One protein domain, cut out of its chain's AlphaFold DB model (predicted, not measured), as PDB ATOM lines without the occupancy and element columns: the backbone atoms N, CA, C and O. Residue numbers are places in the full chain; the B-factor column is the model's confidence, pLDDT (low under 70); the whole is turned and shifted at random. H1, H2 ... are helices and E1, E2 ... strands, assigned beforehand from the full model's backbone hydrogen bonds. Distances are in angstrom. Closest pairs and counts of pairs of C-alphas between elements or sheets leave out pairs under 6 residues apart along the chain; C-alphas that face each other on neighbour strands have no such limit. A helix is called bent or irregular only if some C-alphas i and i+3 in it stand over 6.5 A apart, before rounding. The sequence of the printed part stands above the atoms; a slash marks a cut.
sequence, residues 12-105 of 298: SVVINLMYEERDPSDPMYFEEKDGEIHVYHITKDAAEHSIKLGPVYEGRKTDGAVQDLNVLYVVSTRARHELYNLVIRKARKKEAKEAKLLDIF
ATOM      1  N   SER A  12    -113.702 -25.563  87.136       82.00
ATOM      2  CA  SER A  12    -112.349 -26.139  87.051       82.00
ATOM      3  C   SER A  12    -111.923 -26.355  85.598       82.00
ATOM      4  O   SER A  12    -110.858 -25.899  85.189       82.00
ATOM      5  N   VAL A  13    -112.809 -26.972  84.817       85.31
ATOM      6  CA  VAL A  13    -112.642 -27.236  83.387       85.31
ATOM      7  C   VAL A  13    -113.877 -26.718  82.656       85.31
ATOM      8  O   VAL A  13    -114.996 -26.886  83.148       85.31
ATOM      9  N   VAL A  14    -113.679 -26.086  81.502       87.88
ATOM     10  CA  VAL A  14    -114.754 -25.656  80.598       87.88
ATOM     11  C   VAL A  14    -114.510 -26.263  79.225       87.88
ATOM     12  O   VAL A  14    -113.424 -26.122  78.670       87.88
ATOM     13  N   ILE A  15    -115.536 -26.912  78.676       90.75
ATOM     14  CA  ILE A  15    -115.538 -27.435  77.311       90.75
ATOM     15  C   ILE A  15    -116.653 -26.720  76.555       90.75
ATOM     16  O   ILE A  15    -117.833 -26.927  76.832       90.75
ATOM     17  N   ASN A  16    -116.268 -25.871  75.612       89.38
ATOM     18  CA  ASN A  16    -117.169 -25.143  74.737       89.38
ATOM     19  C   ASN A  16    -117.249 -25.863  73.388       89.38
ATOM     20  O   ASN A  16    -116.233 -26.059  72.723       89.38
ATOM     21  N   LEU A  17    -118.464 -26.218  72.975       89.06
ATOM     22  CA  LEU A  17    -118.761 -26.717  71.633       89.06
ATOM     23  C   LEU A  17    -119.329 -25.555  70.814       89.06
ATOM     24  O   LEU A  17    -120.446 -25.111  71.064       89.06
ATOM     25  N   MET A  18    -118.545 -25.039  69.870       86.81
ATOM     26  CA  MET A  18    -118.904 -23.882  69.051       86.81
ATOM     27  C   MET A  18    -119.166 -24.333  67.618       86.81
ATOM     28  O   MET A  18    -118.246 -24.760  66.923       86.81
ATOM     29  N   TYR A  19    -120.410 -24.227  67.163       84.50
ATOM     30  CA  TYR A  19    -120.802 -24.610  65.810       84.50
ATOM     31  C   TYR A  19    -120.909 -23.380  64.913       84.50
ATOM     32  O   TYR A  19    -121.420 -22.341  65.322       84.50
ATOM     33  N   GLU A  20    -120.470 -23.500  63.662       76.69
ATOM     34  CA  GLU A  20    -120.802 -22.519  62.635       76.69
ATOM     35  C   GLU A  20    -122.284 -22.661  62.253       76.69
ATOM     36  O   GLU A  20    -122.670 -23.419  61.347       76.69
ATOM     37  N   GLU A  21    -123.125 -21.940  62.988       67.00
ATOM     38  CA  GLU A  21    -124.551 -21.830  62.713       67.00
ATOM     39  C   GLU A  21    -124.793 -21.075  61.394       67.00
ATOM     40  O   GLU A  21    -123.958 -20.308  60.902       67.00
ATOM     41  N   ARG A  22    -125.929 -21.365  60.749       57.78
ATOM     42  CA  ARG A  22    -126.435 -20.475  59.697       57.78
ATOM     43  C   ARG A  22    -127.029 -19.271  60.410       57.78
ATOM     44  O   ARG A  22    -127.718 -19.479  61.404       57.78
ATOM     45  N   ASP A  23    -126.806 -18.072  59.877       56.50
ATOM     46  CA  ASP A  23    -127.545 -16.899  60.335       56.50
ATOM     47  C   ASP A  23    -129.037 -17.263  60.372       56.50
ATOM     48  O   ASP A  23    -129.545 -17.801  59.373       56.50
ATOM     49  N   PRO A  24    -129.724 -17.058  61.509       53.31
ATOM     50  CA  PRO A  24    -131.156 -17.273  61.588       53.31
ATOM     51  C   PRO A  24    -131.822 -16.541  60.425       53.31
ATOM     52  O   PRO A  24    -131.581 -15.355  60.203       53.31
ATOM     53  N   SER A  25    -132.641 -17.253  59.653       54.94
ATOM     54  CA  SER A  25    -133.270 -16.695  58.453       54.94
ATOM     55  C   SER A  25    -134.406 -15.725  58.762       54.94
ATOM     56  O   SER A  25    -135.040 -15.252  57.823       54.94
ATOM     57  N   ASP A  26    -134.698 -15.481  60.042       58.91
ATOM     58  CA  ASP A  26    -135.893 -14.770  60.467       58.91
ATOM     59  C   ASP A  26    -135.549 -13.418  61.115       58.91
ATOM     60  O   ASP A  26    -135.219 -13.339  62.307       58.91
ATOM     61  N   PRO A  27    -135.560 -12.326  60.332       65.88
ATOM     62  CA  PRO A  27    -135.263 -10.995  60.820       65.88
ATOM     63  C   PRO A  27    -136.526 -10.396  61.462       65.88
ATOM     64  O   PRO A  27    -137.101  -9.432  60.956       65.88
ATOM     65  N   MET A  28    -136.973 -10.988  62.576       71.94
ATOM     66  CA  MET A  28    -138.007 -10.409  63.438       71.94
ATOM     67  C   MET A  28    -137.395  -9.376  64.388       71.94
ATOM     68  O   MET A  28    -136.513  -9.687  65.193       71.94
ATOM     69  N   TYR A  29    -137.882  -8.145  64.312       76.56
ATOM     70  CA  TYR A  29    -137.514  -7.018  65.160       76.56
ATOM     71  C   TYR A  29    -138.645  -6.760  66.140       76.56
ATOM     72  O   TYR A  29    -139.809  -6.775  65.754       76.56
ATOM     73  N   PHE A  30    -138.285  -6.503  67.390       75.50
ATOM     74  CA  PHE A  30    -139.233  -6.233  68.459       75.50
ATOM     75  C   PHE A  30    -139.047  -4.787  68.901       75.50
ATOM     76  O   PHE A  30    -137.924  -4.383  69.210       75.50
ATOM     77  N   GLU A  31    -140.130  -4.024  68.922       74.62
ATOM     78  CA  GLU A  31    -140.177  -2.680  69.492       74.62
ATOM     79  C   GLU A  31    -141.274  -2.658  70.552       74.62
ATOM     80  O   GLU A  31    -142.416  -3.004  70.267       74.62
ATOM     81  N   GLU A  32    -140.924  -2.277  71.779       78.19
ATOM     82  CA  GLU A  32    -141.910  -2.050  72.831       78.19
ATOM     83  C   GLU A  32    -142.246  -0.562  72.865       78.19
ATOM     84  O   GLU A  32    -141.367   0.278  73.083       78.19
ATOM     85  N   LYS A  33    -143.514  -0.234  72.628       80.00
ATOM     86  CA  LYS A  33    -143.999   1.143  72.620       80.00
ATOM     87  C   LYS A  33    -145.365   1.204  73.286       80.00
ATOM     88  O   LYS A  33    -146.241   0.411  72.976       80.00
ATOM     89  N   ASP A  34    -145.519   2.125  74.235       83.12
ATOM     90  CA  ASP A  34    -146.774   2.343  74.970       83.12
ATOM     91  C   ASP A  34    -147.343   1.075  75.656       83.12
ATOM     92  O   ASP A  34    -148.542   0.966  75.893       83.12
ATOM     93  N   GLY A  35    -146.477   0.116  76.014       84.81
ATOM     94  CA  GLY A  35    -146.867  -1.165  76.620       84.81
ATOM     95  C   GLY A  35    -147.309  -2.243  75.621       84.81
ATOM     96  O   GLY A  35    -147.671  -3.342  76.039       84.81
ATOM     97  N   GLU A  36    -147.254  -1.961  74.318       74.25
ATOM     98  CA  GLU A  36    -147.472  -2.926  73.241       74.25
ATOM     99  C   GLU A  36    -146.136  -3.410  72.663       74.25
ATOM    100  O   GLU A  36    -145.177  -2.646  72.535       74.25
ATOM    101  N   ILE A  37    -146.072  -4.693  72.290       79.00
ATOM    102  CA  ILE A  37    -144.925  -5.269  71.578       79.00
ATOM    103  C   ILE A  37    -145.257  -5.294  70.087       79.00
ATOM    104  O   ILE A  37    -146.079  -6.092  69.633       79.00
ATOM    105  N   HIS A  38    -144.587  -4.452  69.311       73.19
ATOM    106  CA  HIS A  38    -144.648  -4.474  67.858       73.19
ATOM    107  C   HIS A  38    -143.584  -5.416  67.298       73.19
ATOM    108  O   HIS A  38    -142.406  -5.338  67.654       73.19
ATOM    109  N   VAL A  39    -144.007  -6.301  66.396       79.00
ATOM    110  CA  VAL A  39    -143.124  -7.237  65.697       79.00
ATOM    111  C   VAL A  39    -143.026  -6.819  64.236       79.00
ATOM    112  O   VAL A  39    -144.027  -6.792  63.521       79.00
ATOM    113  N   TYR A  40    -141.817  -6.506  63.781       76.62
ATOM    114  CA  TYR A  40    -141.539  -6.158  62.392       76.62
ATOM    115  C   TYR A  40    -140.704  -7.239  61.728       76.62
ATOM    116  O   TYR A  40    -139.744  -7.733  62.308       76.62
ATOM    117  N   HIS A  41    -141.007  -7.538  60.473       79.75
ATOM    118  CA  HIS A  41    -140.127  -8.325  59.620       79.75
ATOM    119  C   HIS A  41    -139.450  -7.386  58.615       79.75
ATOM    120  O   HIS A  41    -140.066  -6.964  57.631       79.75
ATOM    121  N   ILE A  42    -138.193  -7.019  58.880       81.06
ATOM    122  CA  ILE A  42    -137.433  -6.099  58.021       81.06
ATOM    123  C   ILE A  42    -136.498  -6.924  57.142       81.06
ATOM    124  O   ILE A  42    -135.545  -7.542  57.612       81.06
ATOM    125  N   THR A  43    -136.766  -6.924  55.839       81.94
ATOM    126  CA  THR A  43    -135.870  -7.557  54.865       81.94
ATOM    127  C   THR A  43    -134.694  -6.642  54.538       81.94
ATOM    128  O   THR A  43    -134.812  -5.421  54.624       81.94
ATOM    129  N   LYS A  44    -133.574  -7.229  54.096       80.12
ATOM    130  CA  LYS A  44    -132.409  -6.471  53.618       80.12
ATOM    131  C   LYS A  44    -132.782  -5.474  52.510       80.12
ATOM    132  O   LYS A  44    -132.390  -4.320  52.578       80.12
ATOM    133  N   ASP A  45    -133.593  -5.904  51.546       81.81
ATOM    134  CA  ASP A  45    -134.049  -5.058  50.434       81.81
ATOM    135  C   ASP A  45    -134.893  -3.867  50.926       81.81
ATOM    136  O   ASP A  45    -134.660  -2.723  50.538       81.81
ATOM    137  N   ALA A  46    -135.815  -4.102  51.867       81.88
ATOM    138  CA  ALA A  46    -136.595  -3.029  52.485       81.88
ATOM    139  C   ALA A  46    -135.726  -2.067  53.314       81.88
ATOM    140  O   ALA A  46    -136.013  -0.871  53.361       81.88
ATOM    141  N   ALA A  47    -134.674  -2.574  53.964       84.00
ATOM    142  CA  ALA A  47    -133.721  -1.765  54.718       84.00
ATOM    143  C   ALA A  47    -132.867  -0.871  53.804       84.00
ATOM    144  O   ALA A  47    -132.661   0.297  54.125       84.00
ATOM    145  N   GLU A  48    -132.430  -1.383  52.651       85.75
ATOM    146  CA  GLU A  48    -131.632  -0.636  51.666       85.75
ATOM    147  C   GLU A  48    -132.419   0.523  51.030       85.75
ATOM    148  O   GLU A  48    -131.852   1.581  50.759       85.75
ATOM    149  N   HIS A  49    -133.733   0.361  50.844       86.06
ATOM    150  CA  HIS A  49    -134.588   1.363  50.193       86.06
ATOM    151  C   HIS A  49    -135.329   2.298  51.163       86.06
ATOM    152  O   HIS A  49    -136.036   3.206  50.722       86.06
ATOM    153  N   SER A  50    -135.196   2.107  52.481       84.19
ATOM    154  CA  SER A  50    -135.925   2.893  53.481       84.19
ATOM    155  C   SER A  50    -134.996   3.579  54.472       84.19
ATOM    156  O   SER A  50    -134.350   2.942  55.302       84.19
ATOM    157  N   ILE A  51    -135.052   4.915  54.479       83.12
ATOM    158  CA  ILE A  51    -134.317   5.778  55.421       83.12
ATOM    159  C   ILE A  51    -134.651   5.435  56.882       83.12
ATOM    160  O   ILE A  51    -133.807   5.584  57.762       83.12
ATOM    161  N   LYS A  52    -135.874   4.962  57.155       80.31
ATOM    162  CA  LYS A  52    -136.304   4.591  58.511       80.31
ATOM    163  C   LYS A  52    -135.866   3.183  58.911       80.31
ATOM    164  O   LYS A  52    -135.537   2.972  60.071       80.31
ATOM    165  N   LEU A  53    -135.883   2.224  57.982       81.94
ATOM    166  CA  LEU A  53    -135.633   0.814  58.305       81.94
ATOM    167  C   LEU A  53    -134.145   0.448  58.265       81.94
ATOM    168  O   LEU A  53    -133.735  -0.432  59.017       81.94
ATOM    169  N   GLY A  54    -133.340   1.135  57.450       83.31
ATOM    170  CA  GLY A  54    -131.892   0.919  57.368       83.31
ATOM    171  C   GLY A  54    -131.188   0.958  58.733       83.31
ATOM    172  O   GLY A  54    -130.541  -0.024  59.099       83.31
ATOM    173  N   PRO A  55    -131.359   2.022  59.544       84.12
ATOM    174  CA  PRO A  55    -130.738   2.108  60.867       84.12
ATOM    175  C   PRO A  55    -131.182   1.004  61.834       84.12
ATOM    176  O   PRO A  55    -130.369   0.499  62.603       84.12
ATOM    177  N   VAL A  56    -132.457   0.602  61.787       81.38
ATOM    178  CA  VAL A  56    -132.999  -0.468  62.642       81.38
ATOM    179  C   VAL A  56    -132.399  -1.823  62.255       81.38
ATOM    180  O   VAL A  56    -132.000  -2.606  63.120       81.38
ATOM    181  N   TYR A  57    -132.288  -2.081  60.949       83.19
ATOM    182  CA  TYR A  57    -131.693  -3.297  60.404       83.19
ATOM    183  C   TYR A  57    -130.217  -3.441  60.805       83.19
ATOM    184  O   TYR A  57    -129.833  -4.459  61.390       83.19
ATOM    185  N   GLU A  58    -129.411  -2.407  60.555       82.88
ATOM    186  CA  GLU A  58    -127.975  -2.402  60.866       82.88
ATOM    187  C   GLU A  58    -127.695  -2.381  62.375       82.88
ATOM    188  O   GLU A  58    -126.763  -3.039  62.847       82.88
ATOM    189  N   GLY A  59    -128.537  -1.692  63.154       82.75
ATOM    190  CA  GLY A  59    -128.464  -1.690  64.614       82.75
ATOM    191  C   GLY A  59    -128.582  -3.100  65.188       82.75
ATOM    192  O   GLY A  59    -127.727  -3.519  65.964       82.75
ATOM    193  N   ARG A  60    -129.558  -3.893  64.723       81.62
ATOM    194  CA  ARG A  60    -129.705  -5.295  65.151       81.62
ATOM    195  C   ARG A  60    -128.507  -6.156  64.762       81.62
ATOM    196  O   ARG A  60    -128.080  -6.982  65.565       81.62
ATOM    197  N   LYS A  61    -127.979  -5.999  63.543       79.19
ATOM    198  CA  LYS A  61    -126.790  -6.749  63.095       79.19
ATOM    199  C   LYS A  61    -125.597  -6.452  64.008       79.19
ATOM    200  O   LYS A  61    -124.890  -7.368  64.423       79.19
ATOM    201  N   THR A  62    -125.423  -5.181  64.358       83.56
ATOM    202  CA  THR A  62    -124.377  -4.720  65.276       83.56
ATOM    203  C   THR A  62    -124.583  -5.281  66.684       83.56
ATOM    204  O   THR A  62    -123.653  -5.849  67.252       83.56
ATOM    205  N   ASP A  63    -125.800  -5.197  67.223       82.38
ATOM    206  CA  ASP A  63    -126.141  -5.738  68.542       82.38
ATOM    207  C   ASP A  63    -125.924  -7.253  68.616       82.38
ATOM    208  O   ASP A  63    -125.398  -7.746  69.614       82.38
ATOM    209  N   GLY A  64    -126.272  -7.986  67.554       81.75
ATOM    210  CA  GLY A  64    -125.997  -9.418  67.429       81.75
ATOM    211  C   GLY A  64    -124.500  -9.717  67.497       81.75
ATOM    212  O   GLY A  64    -124.070 -10.509  68.331       81.75
ATOM    213  N   ALA A  65    -123.685  -9.003  66.716       81.69
ATOM    214  CA  ALA A  65    -122.230  -9.170  66.746       81.69
ATOM    215  C   ALA A  65    -121.625  -8.843  68.128       81.69
ATOM    216  O   ALA A  65    -120.746  -9.558  68.614       81.69
ATOM    217  N   VAL A  66    -122.109  -7.787  68.790       86.00
ATOM    218  CA  VAL A  66    -121.704  -7.431  70.161       86.00
ATOM    219  C   VAL A  66    -122.114  -8.519  71.152       86.00
ATOM    220  O   VAL A  66    -121.352  -8.855  72.060       86.00
ATOM    221  N   GLN A  67    -123.306  -9.087  70.995       82.75
ATOM    222  CA  GLN A  67    -123.797 -10.161  71.844       82.75
ATOM    223  C   GLN A  67    -122.951 -11.427  71.689       82.75
ATOM    224  O   GLN A  67    -122.539 -11.991  72.703       82.75
ATOM    225  N   ASP A  68    -122.621 -11.822  70.461       84.44
ATOM    226  CA  ASP A  68    -121.777 -12.987  70.196       84.44
ATOM    227  C   ASP A  68    -120.372 -12.806  70.791       84.44
ATOM    228  O   ASP A  68    -119.835 -13.717  71.427       84.44
ATOM    229  N   LEU A  69    -119.801 -11.600  70.682       87.25
ATOM    230  CA  LEU A  69    -118.539 -11.244  71.340       87.25
ATOM    231  C   LEU A  69    -118.631 -11.343  72.868       87.25
ATOM    232  O   LEU A  69    -117.721 -11.872  73.509       87.25
ATOM    233  N   ASN A  70    -119.728 -10.872  73.464       85.94
ATOM    234  CA  ASN A  70    -119.947 -10.965  74.907       85.94
ATOM    235  C   ASN A  70    -120.087 -12.420  75.366       85.94
ATOM    236  O   ASN A  70    -119.508 -12.796  76.388       85.94
ATOM    237  N   VAL A  71    -120.822 -13.250  74.620       84.69
ATOM    238  CA  VAL A  71    -120.916 -14.693  74.884       84.69
ATOM    239  C   VAL A  71    -119.524 -15.303  74.836       84.69
ATOM    240  O   VAL A  71    -119.128 -15.976  75.789       84.69
ATOM    241  N   LEU A  72    -118.754 -15.009  73.786       87.00
ATOM    242  CA  LEU A  72    -117.409 -15.538  73.610       87.00
ATOM    243  C   LEU A  72    -116.469 -15.145  74.755       87.00
ATOM    244  O   LEU A  72    -115.746 -15.994  75.283       87.00
ATOM    245  N   TYR A  73    -116.507 -13.877  75.170       87.81
ATOM    246  CA  TYR A  73    -115.765 -13.375  76.323       87.81
ATOM    247  C   TYR A  73    -116.135 -14.145  77.592       87.81
ATOM    248  O   TYR A  73    -115.257 -14.634  78.308       87.81
ATOM    249  N   VAL A  74    -117.434 -14.301  77.862       86.62
ATOM    250  CA  VAL A  74    -117.898 -15.008  79.054       86.62
ATOM    251  C   VAL A  74    -117.450 -16.464  79.011       86.62
ATOM    252  O   VAL A  74    -116.814 -16.905  79.958       86.62
ATOM    253  N   VAL A  75    -117.710 -17.221  77.943       85.62
ATOM    254  CA  VAL A  75    -117.361 -18.655  77.908       85.62
ATOM    255  C   VAL A  75    -115.850 -18.900  77.936       85.62
ATOM    256  O   VAL A  75    -115.407 -19.905  78.492       85.62
ATOM    257  N   SER A  76    -115.054 -17.961  77.420       86.81
ATOM    258  CA  SER A  76    -113.588 -18.060  77.408       86.81
ATOM    259  C   SER A  76    -112.933 -17.641  78.729       86.81
ATOM    260  O   SER A  76    -111.752 -17.898  78.929       86.81
ATOM    261  N   THR A  77    -113.674 -17.022  79.655       87.19
ATOM    262  CA  THR A  77    -113.148 -16.551  80.956       87.19
ATOM    263  C   THR A  77    -113.664 -17.354  82.153       87.19
ATOM    264  O   THR A  77    -113.363 -17.036  83.303       87.19
ATOM    265  N   ARG A  78    -114.439 -18.420  81.914       84.94
ATOM    266  CA  ARG A  78    -115.047 -19.251  82.974       84.94
ATOM    267  C   ARG A  78    -114.133 -20.341  83.519       84.94
ATOM    268  O   ARG A  78    -114.375 -20.812  84.632       84.94
ATOM    269  N   ALA A  79    -113.140 -20.760  82.741       87.19
ATOM    270  CA  ALA A  79    -112.209 -21.813  83.115       87.19
ATOM    271  C   ALA A  79    -111.209 -21.330  84.171       87.19
ATOM    272  O   ALA A  79    -110.605 -20.270  84.024       87.19
ATOM    273  N   ARG A  80    -111.006 -22.131  85.221       83.56
ATOM    274  CA  ARG A  80    -109.957 -21.914  86.229       83.56
ATOM    275  C   ARG A  80    -108.655 -22.627  85.884       83.56
ATOM    276  O   ARG A  80    -107.592 -22.099  86.192       83.56
ATOM    277  N   HIS A  81    -108.740 -23.828  85.311       85.19
ATOM    278  CA  HIS A  81    -107.574 -24.667  85.031       85.19
ATOM    279  C   HIS A  81    -107.460 -24.999  83.547       85.19
ATOM    280  O   HIS A  81    -106.398 -24.793  82.971       85.19
ATOM    281  N   GLU A  82    -108.547 -25.461  82.924       88.69
ATOM    282  CA  GLU A  82    -108.521 -25.908  81.528       88.69
ATOM    283  C   GLU A  82    -109.709 -25.362  80.733       88.69
ATOM    284  O   GLU A  82    -110.854 -25.377  81.200       88.69
ATOM    285  N   LEU A  83    -109.423 -24.892  79.519       91.38
ATOM    286  CA  LEU A  83    -110.397 -24.381  78.563       91.38
ATOM    287  C   LEU A  83    -110.232 -25.123  77.239       91.38
ATOM    288  O   LEU A  83    -109.183 -25.035  76.606       91.38
ATOM    289  N   TYR A  84    -111.295 -25.783  76.798       92.81
ATOM    290  CA  TYR A  84    -111.367 -26.425  75.493       92.81
ATOM    291  C   TYR A  84    -112.395 -25.695  74.640       92.81
ATOM    292  O   TYR A  84    -113.582 -25.715  74.954       92.81
ATOM    293  N   ASN A  85    -111.952 -25.069  73.553       92.81
ATOM    294  CA  ASN A  85    -112.838 -24.485  72.549       92.81
ATOM    295  C   ASN A  85    -112.825 -25.382  71.310       92.81
ATOM    296  O   ASN A  85    -111.913 -25.318  70.489       92.81
ATOM    297  N   LEU A  86    -113.835 -26.240  71.195       91.75
ATOM    298  CA  LEU A  86    -114.014 -27.140  70.063       91.75
ATOM    299  C   LEU A  86    -114.859 -26.427  69.009       91.75
ATOM    300  O   LEU A  86    -116.072 -26.280  69.165       91.75
ATOM    301  N   VAL A  87    -114.203 -25.956  67.947       89.69
ATOM    302  CA  VAL A  87    -114.838 -25.148  66.900       89.69
ATOM    303  C   VAL A  87    -115.137 -26.009  65.678       89.69
ATOM    304  O   VAL A  87    -114.234 -26.468  64.981       89.69
ATOM    305  N   ILE A  88    -116.420 -26.203  65.391       86.12
ATOM    306  CA  ILE A  88    -116.917 -27.007  64.278       86.12
ATOM    307  C   ILE A  88    -117.359 -26.060  63.165       86.12
ATOM    308  O   ILE A  88    -118.427 -25.449  63.223       86.12
ATOM    309  N   ARG A  89    -116.519 -25.939  62.135       82.19
ATOM    310  CA  ARG A  89    -116.790 -25.112  60.952       82.19
ATOM    311  C   ARG A  89    -117.291 -25.959  59.792       82.19
ATOM    312  O   ARG A  89    -116.891 -27.113  59.629       82.19
ATOM    313  N   LYS A  90    -118.133 -25.377  58.941       77.38
ATOM    314  CA  LYS A  90    -118.505 -26.004  57.669       77.38
ATOM    315  C   LYS A  90    -117.354 -25.835  56.686       77.38
ATOM    316  O   LYS A  90    -116.735 -24.776  56.613       77.38
ATOM    317  N   ALA A  91    -117.094 -26.867  55.884       77.88
ATOM    318  CA  ALA A  91    -116.122 -26.768  54.803       77.88
ATOM    319  C   ALA A  91    -116.558 -25.669  53.817       77.88
ATOM    320  O   ALA A  91    -117.575 -25.797  53.126       77.88
ATOM    321  N   ARG A  92    -115.808 -24.564  53.765       73.38
ATOM    322  CA  ARG A  92    -116.081 -23.459  52.841       73.38
ATOM    323  C   ARG A  92    -115.430 -23.768  51.491       73.38
ATOM    324  O   ARG A  92    -114.236 -24.020  51.419       73.38
ATOM    325  N   LYS A  93    -116.213 -23.728  50.404       72.12
ATOM    326  CA  LYS A  93    -115.700 -23.903  49.026       72.12
ATOM    327  C   LYS A  93    -114.942 -22.673  48.503       72.12
ATOM    328  O   LYS A  93    -114.245 -22.770  47.500       72.12
ATOM    329  N   LYS A  94    -115.145 -21.513  49.132       75.19
ATOM    330  CA  LYS A  94    -114.532 -20.218  48.809       75.19
ATOM    331  C   LYS A  94    -114.252 -19.477  50.112       75.19
ATOM    332  O   LYS A  94    -114.979 -19.687  51.085       75.19
ATOM    333  N   GLU A  95    -113.252 -18.606  50.116       71.75
ATOM    334  CA  GLU A  95    -113.023 -17.697  51.239       71.75
ATOM    335  C   GLU A  95    -114.257 -16.817  51.477       71.75
ATOM    336  O   GLU A  95    -114.950 -16.405  50.539       71.75
ATOM    337  N   ALA A  96    -114.579 -16.593  52.751       69.94
ATOM    338  CA  ALA A  96    -115.688 -15.728  53.119       69.94
ATOM    339  C   ALA A  96    -115.312 -14.271  52.828       69.94
ATOM    340  O   ALA A  96    -114.180 -13.863  53.063       69.94
ATOM    341  N   LYS A  97    -116.272 -13.485  52.329       74.38
ATOM    342  CA  LYS A  97    -116.063 -12.051  52.062       74.38
ATOM    343  C   LYS A  97    -115.828 -11.239  53.338       74.38
ATOM    344  O   LYS A  97    -115.192 -10.197  53.281       74.38
ATOM    345  N   GLU A  98    -116.353 -11.718  54.461       76.38
ATOM    346  CA  GLU A  98    -116.219 -11.113  55.783       76.38
ATOM    347  C   GLU A  98    -115.743 -12.189  56.763       76.38
ATOM    348  O   GLU A  98    -116.191 -13.340  56.692       76.38
ATOM    349  N   ALA A  99    -114.831 -11.817  57.663       79.25
ATOM    350  CA  ALA A  99    -114.388 -12.695  58.736       79.25
ATOM    351  C   ALA A  99    -115.535 -12.899  59.733       79.25
ATOM    352  O   ALA A  99    -116.141 -11.935  60.204       79.25
ATOM    353  N   LYS A 100    -115.831 -14.155  60.065       79.81
ATOM    354  CA  LYS A 100    -116.810 -14.492  61.102       79.81
ATOM    355  C   LYS A 100    -116.147 -14.552  62.469       79.81
ATOM    356  O   LYS A 100    -114.952 -14.809  62.574       79.81
ATOM    357  N   LEU A 101    -116.942 -14.430  63.531       83.50
ATOM    358  CA  LEU A 101    -116.437 -14.489  64.904       83.50
ATOM    359  C   LEU A 101    -115.633 -15.763  65.196       83.50
ATOM    360  O   LEU A 101    -114.585 -15.707  65.827       83.50
ATOM    361  N   LEU A 102    -116.096 -16.920  64.719       86.31
ATOM    362  CA  LEU A 102    -115.383 -18.174  64.956       86.31
ATOM    363  C   LEU A 102    -114.065 -18.259  64.193       86.31
ATOM    364  O   LEU A 102    -113.242 -19.079  64.589       86.31
ATOM    365  N   ASP A 103    -113.846 -17.436  63.158       86.31
ATOM    366  CA  ASP A 103    -112.631 -17.450  62.336       86.31
ATOM    367  C   ASP A 103    -111.383 -17.028  63.128       86.31
ATOM    368  O   ASP A 103    -110.280 -17.368  62.712       86.31
ATOM    369  N   ILE A 104    -111.545 -16.396  64.301       87.50
ATOM    370  CA  ILE A 104    -110.431 -16.027  65.194       87.50
ATOM    371  C   ILE A 104    -109.672 -17.239  65.746       87.50
ATOM    372  O   ILE A 104    -108.554 -17.099  66.237       87.50
ATOM    373  N   PHE A 105    -110.314 -18.410  65.765       88.75
ATOM    374  CA  PHE A 105    -109.733 -19.608  66.349       88.75
ATOM    375  C   PHE A 105    -108.821 -20.326  65.358       88.75
ATOM    376  O   PHE A 105    -109.137 -20.489  64.181       88.75
TER     377      PHE A 105
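AT A GLANCE: This is residues 12 to 105 of the 298 residues of the protein "PDDEXK_1 domain-containing protein" of Elusimicrobia bacterium (UniProt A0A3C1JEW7). One long helix, H2, runs between two separate two-strand sheets: the parallel pair E1 and E4 near its last residues, and the hairpin E2 and E3 near its first part, where the short helix H1 folds back along it. A loop at residues 91 to 99 sticks out before the short H3, near H2 and E4. The printed part has 94 residues, with three named helices and four named strands in the order E1, E2, E3, H1, H2, E4, H3; the class is mixed, helices and strands. The whole is loose, with a radius of gyration of the C-alphas of 17.3 A, and flat, spanning 48 by 40 by 17 A.

IN THESE COORDINATES: E1 is residues 12 to 19, 22.9 A long, from C-alpha 12 at (-112.349, -26.139, 87.051). E4, residues 79 to 88, is 20.1 A long and bends by 81 degrees at residue 82. H2, residues 53 to 76, is 34.7 A long and ends with C-alpha 76 at (-113.588, -18.060, 77.408). E2 is residues 28 to 33, 15.9 A, and E3 residues 36 to 41, 16.4 A. H1 is residues 44 to 49, 8.8 A. H3 is residues 101 to 104, ending with C-alpha 104 at (-110.431, -16.027, 65.194); it is neither bent nor irregular, but only just: C-alphas 101 and 104 are 6.2 A apart.

HOW THE PARTS SIT: E1 and E4 are parallel neighbours at 15 degrees, with N 16 and O 84 at 2.8 A and N 86 and O 16 at 2.8 A, within hydrogen-bond range. The closest C-alphas of E1 and H2 are those of Asn 16 and Val 75, 7.2 A apart. H3 is close to H2 but not clearly touching; their closest C-alphas, Leu 69 and Leu 101, are 7.5 A apart. H1 and H2 touch, with residues 53 to 57 of H2 alone, and form a helical hairpin: the closest C-alphas are those of Ala 47 and Gly 54, 4.2 A, and they run opposite ways at a steep tilt of 40 degrees. E2 and E3 form an antiparallel hairpin at 154 degrees, with N 31 and O 38 at 2.9 A, within hydrogen-bond range. E3 is apart from H2. In H1 and H2 each O i to N i+4 pair is within hydrogen-bond range; H3 is too short for such a pair.

THE WHOLE: The two C-alphas farthest apart are those of His 49 and His 81, at 51.2 A. The printed part has no cut. The link from E4 to H3 is long, 12 residues. Mean pLDDT of the printed part is 80.9; residues 21 to 27 and residue 96 are under 70.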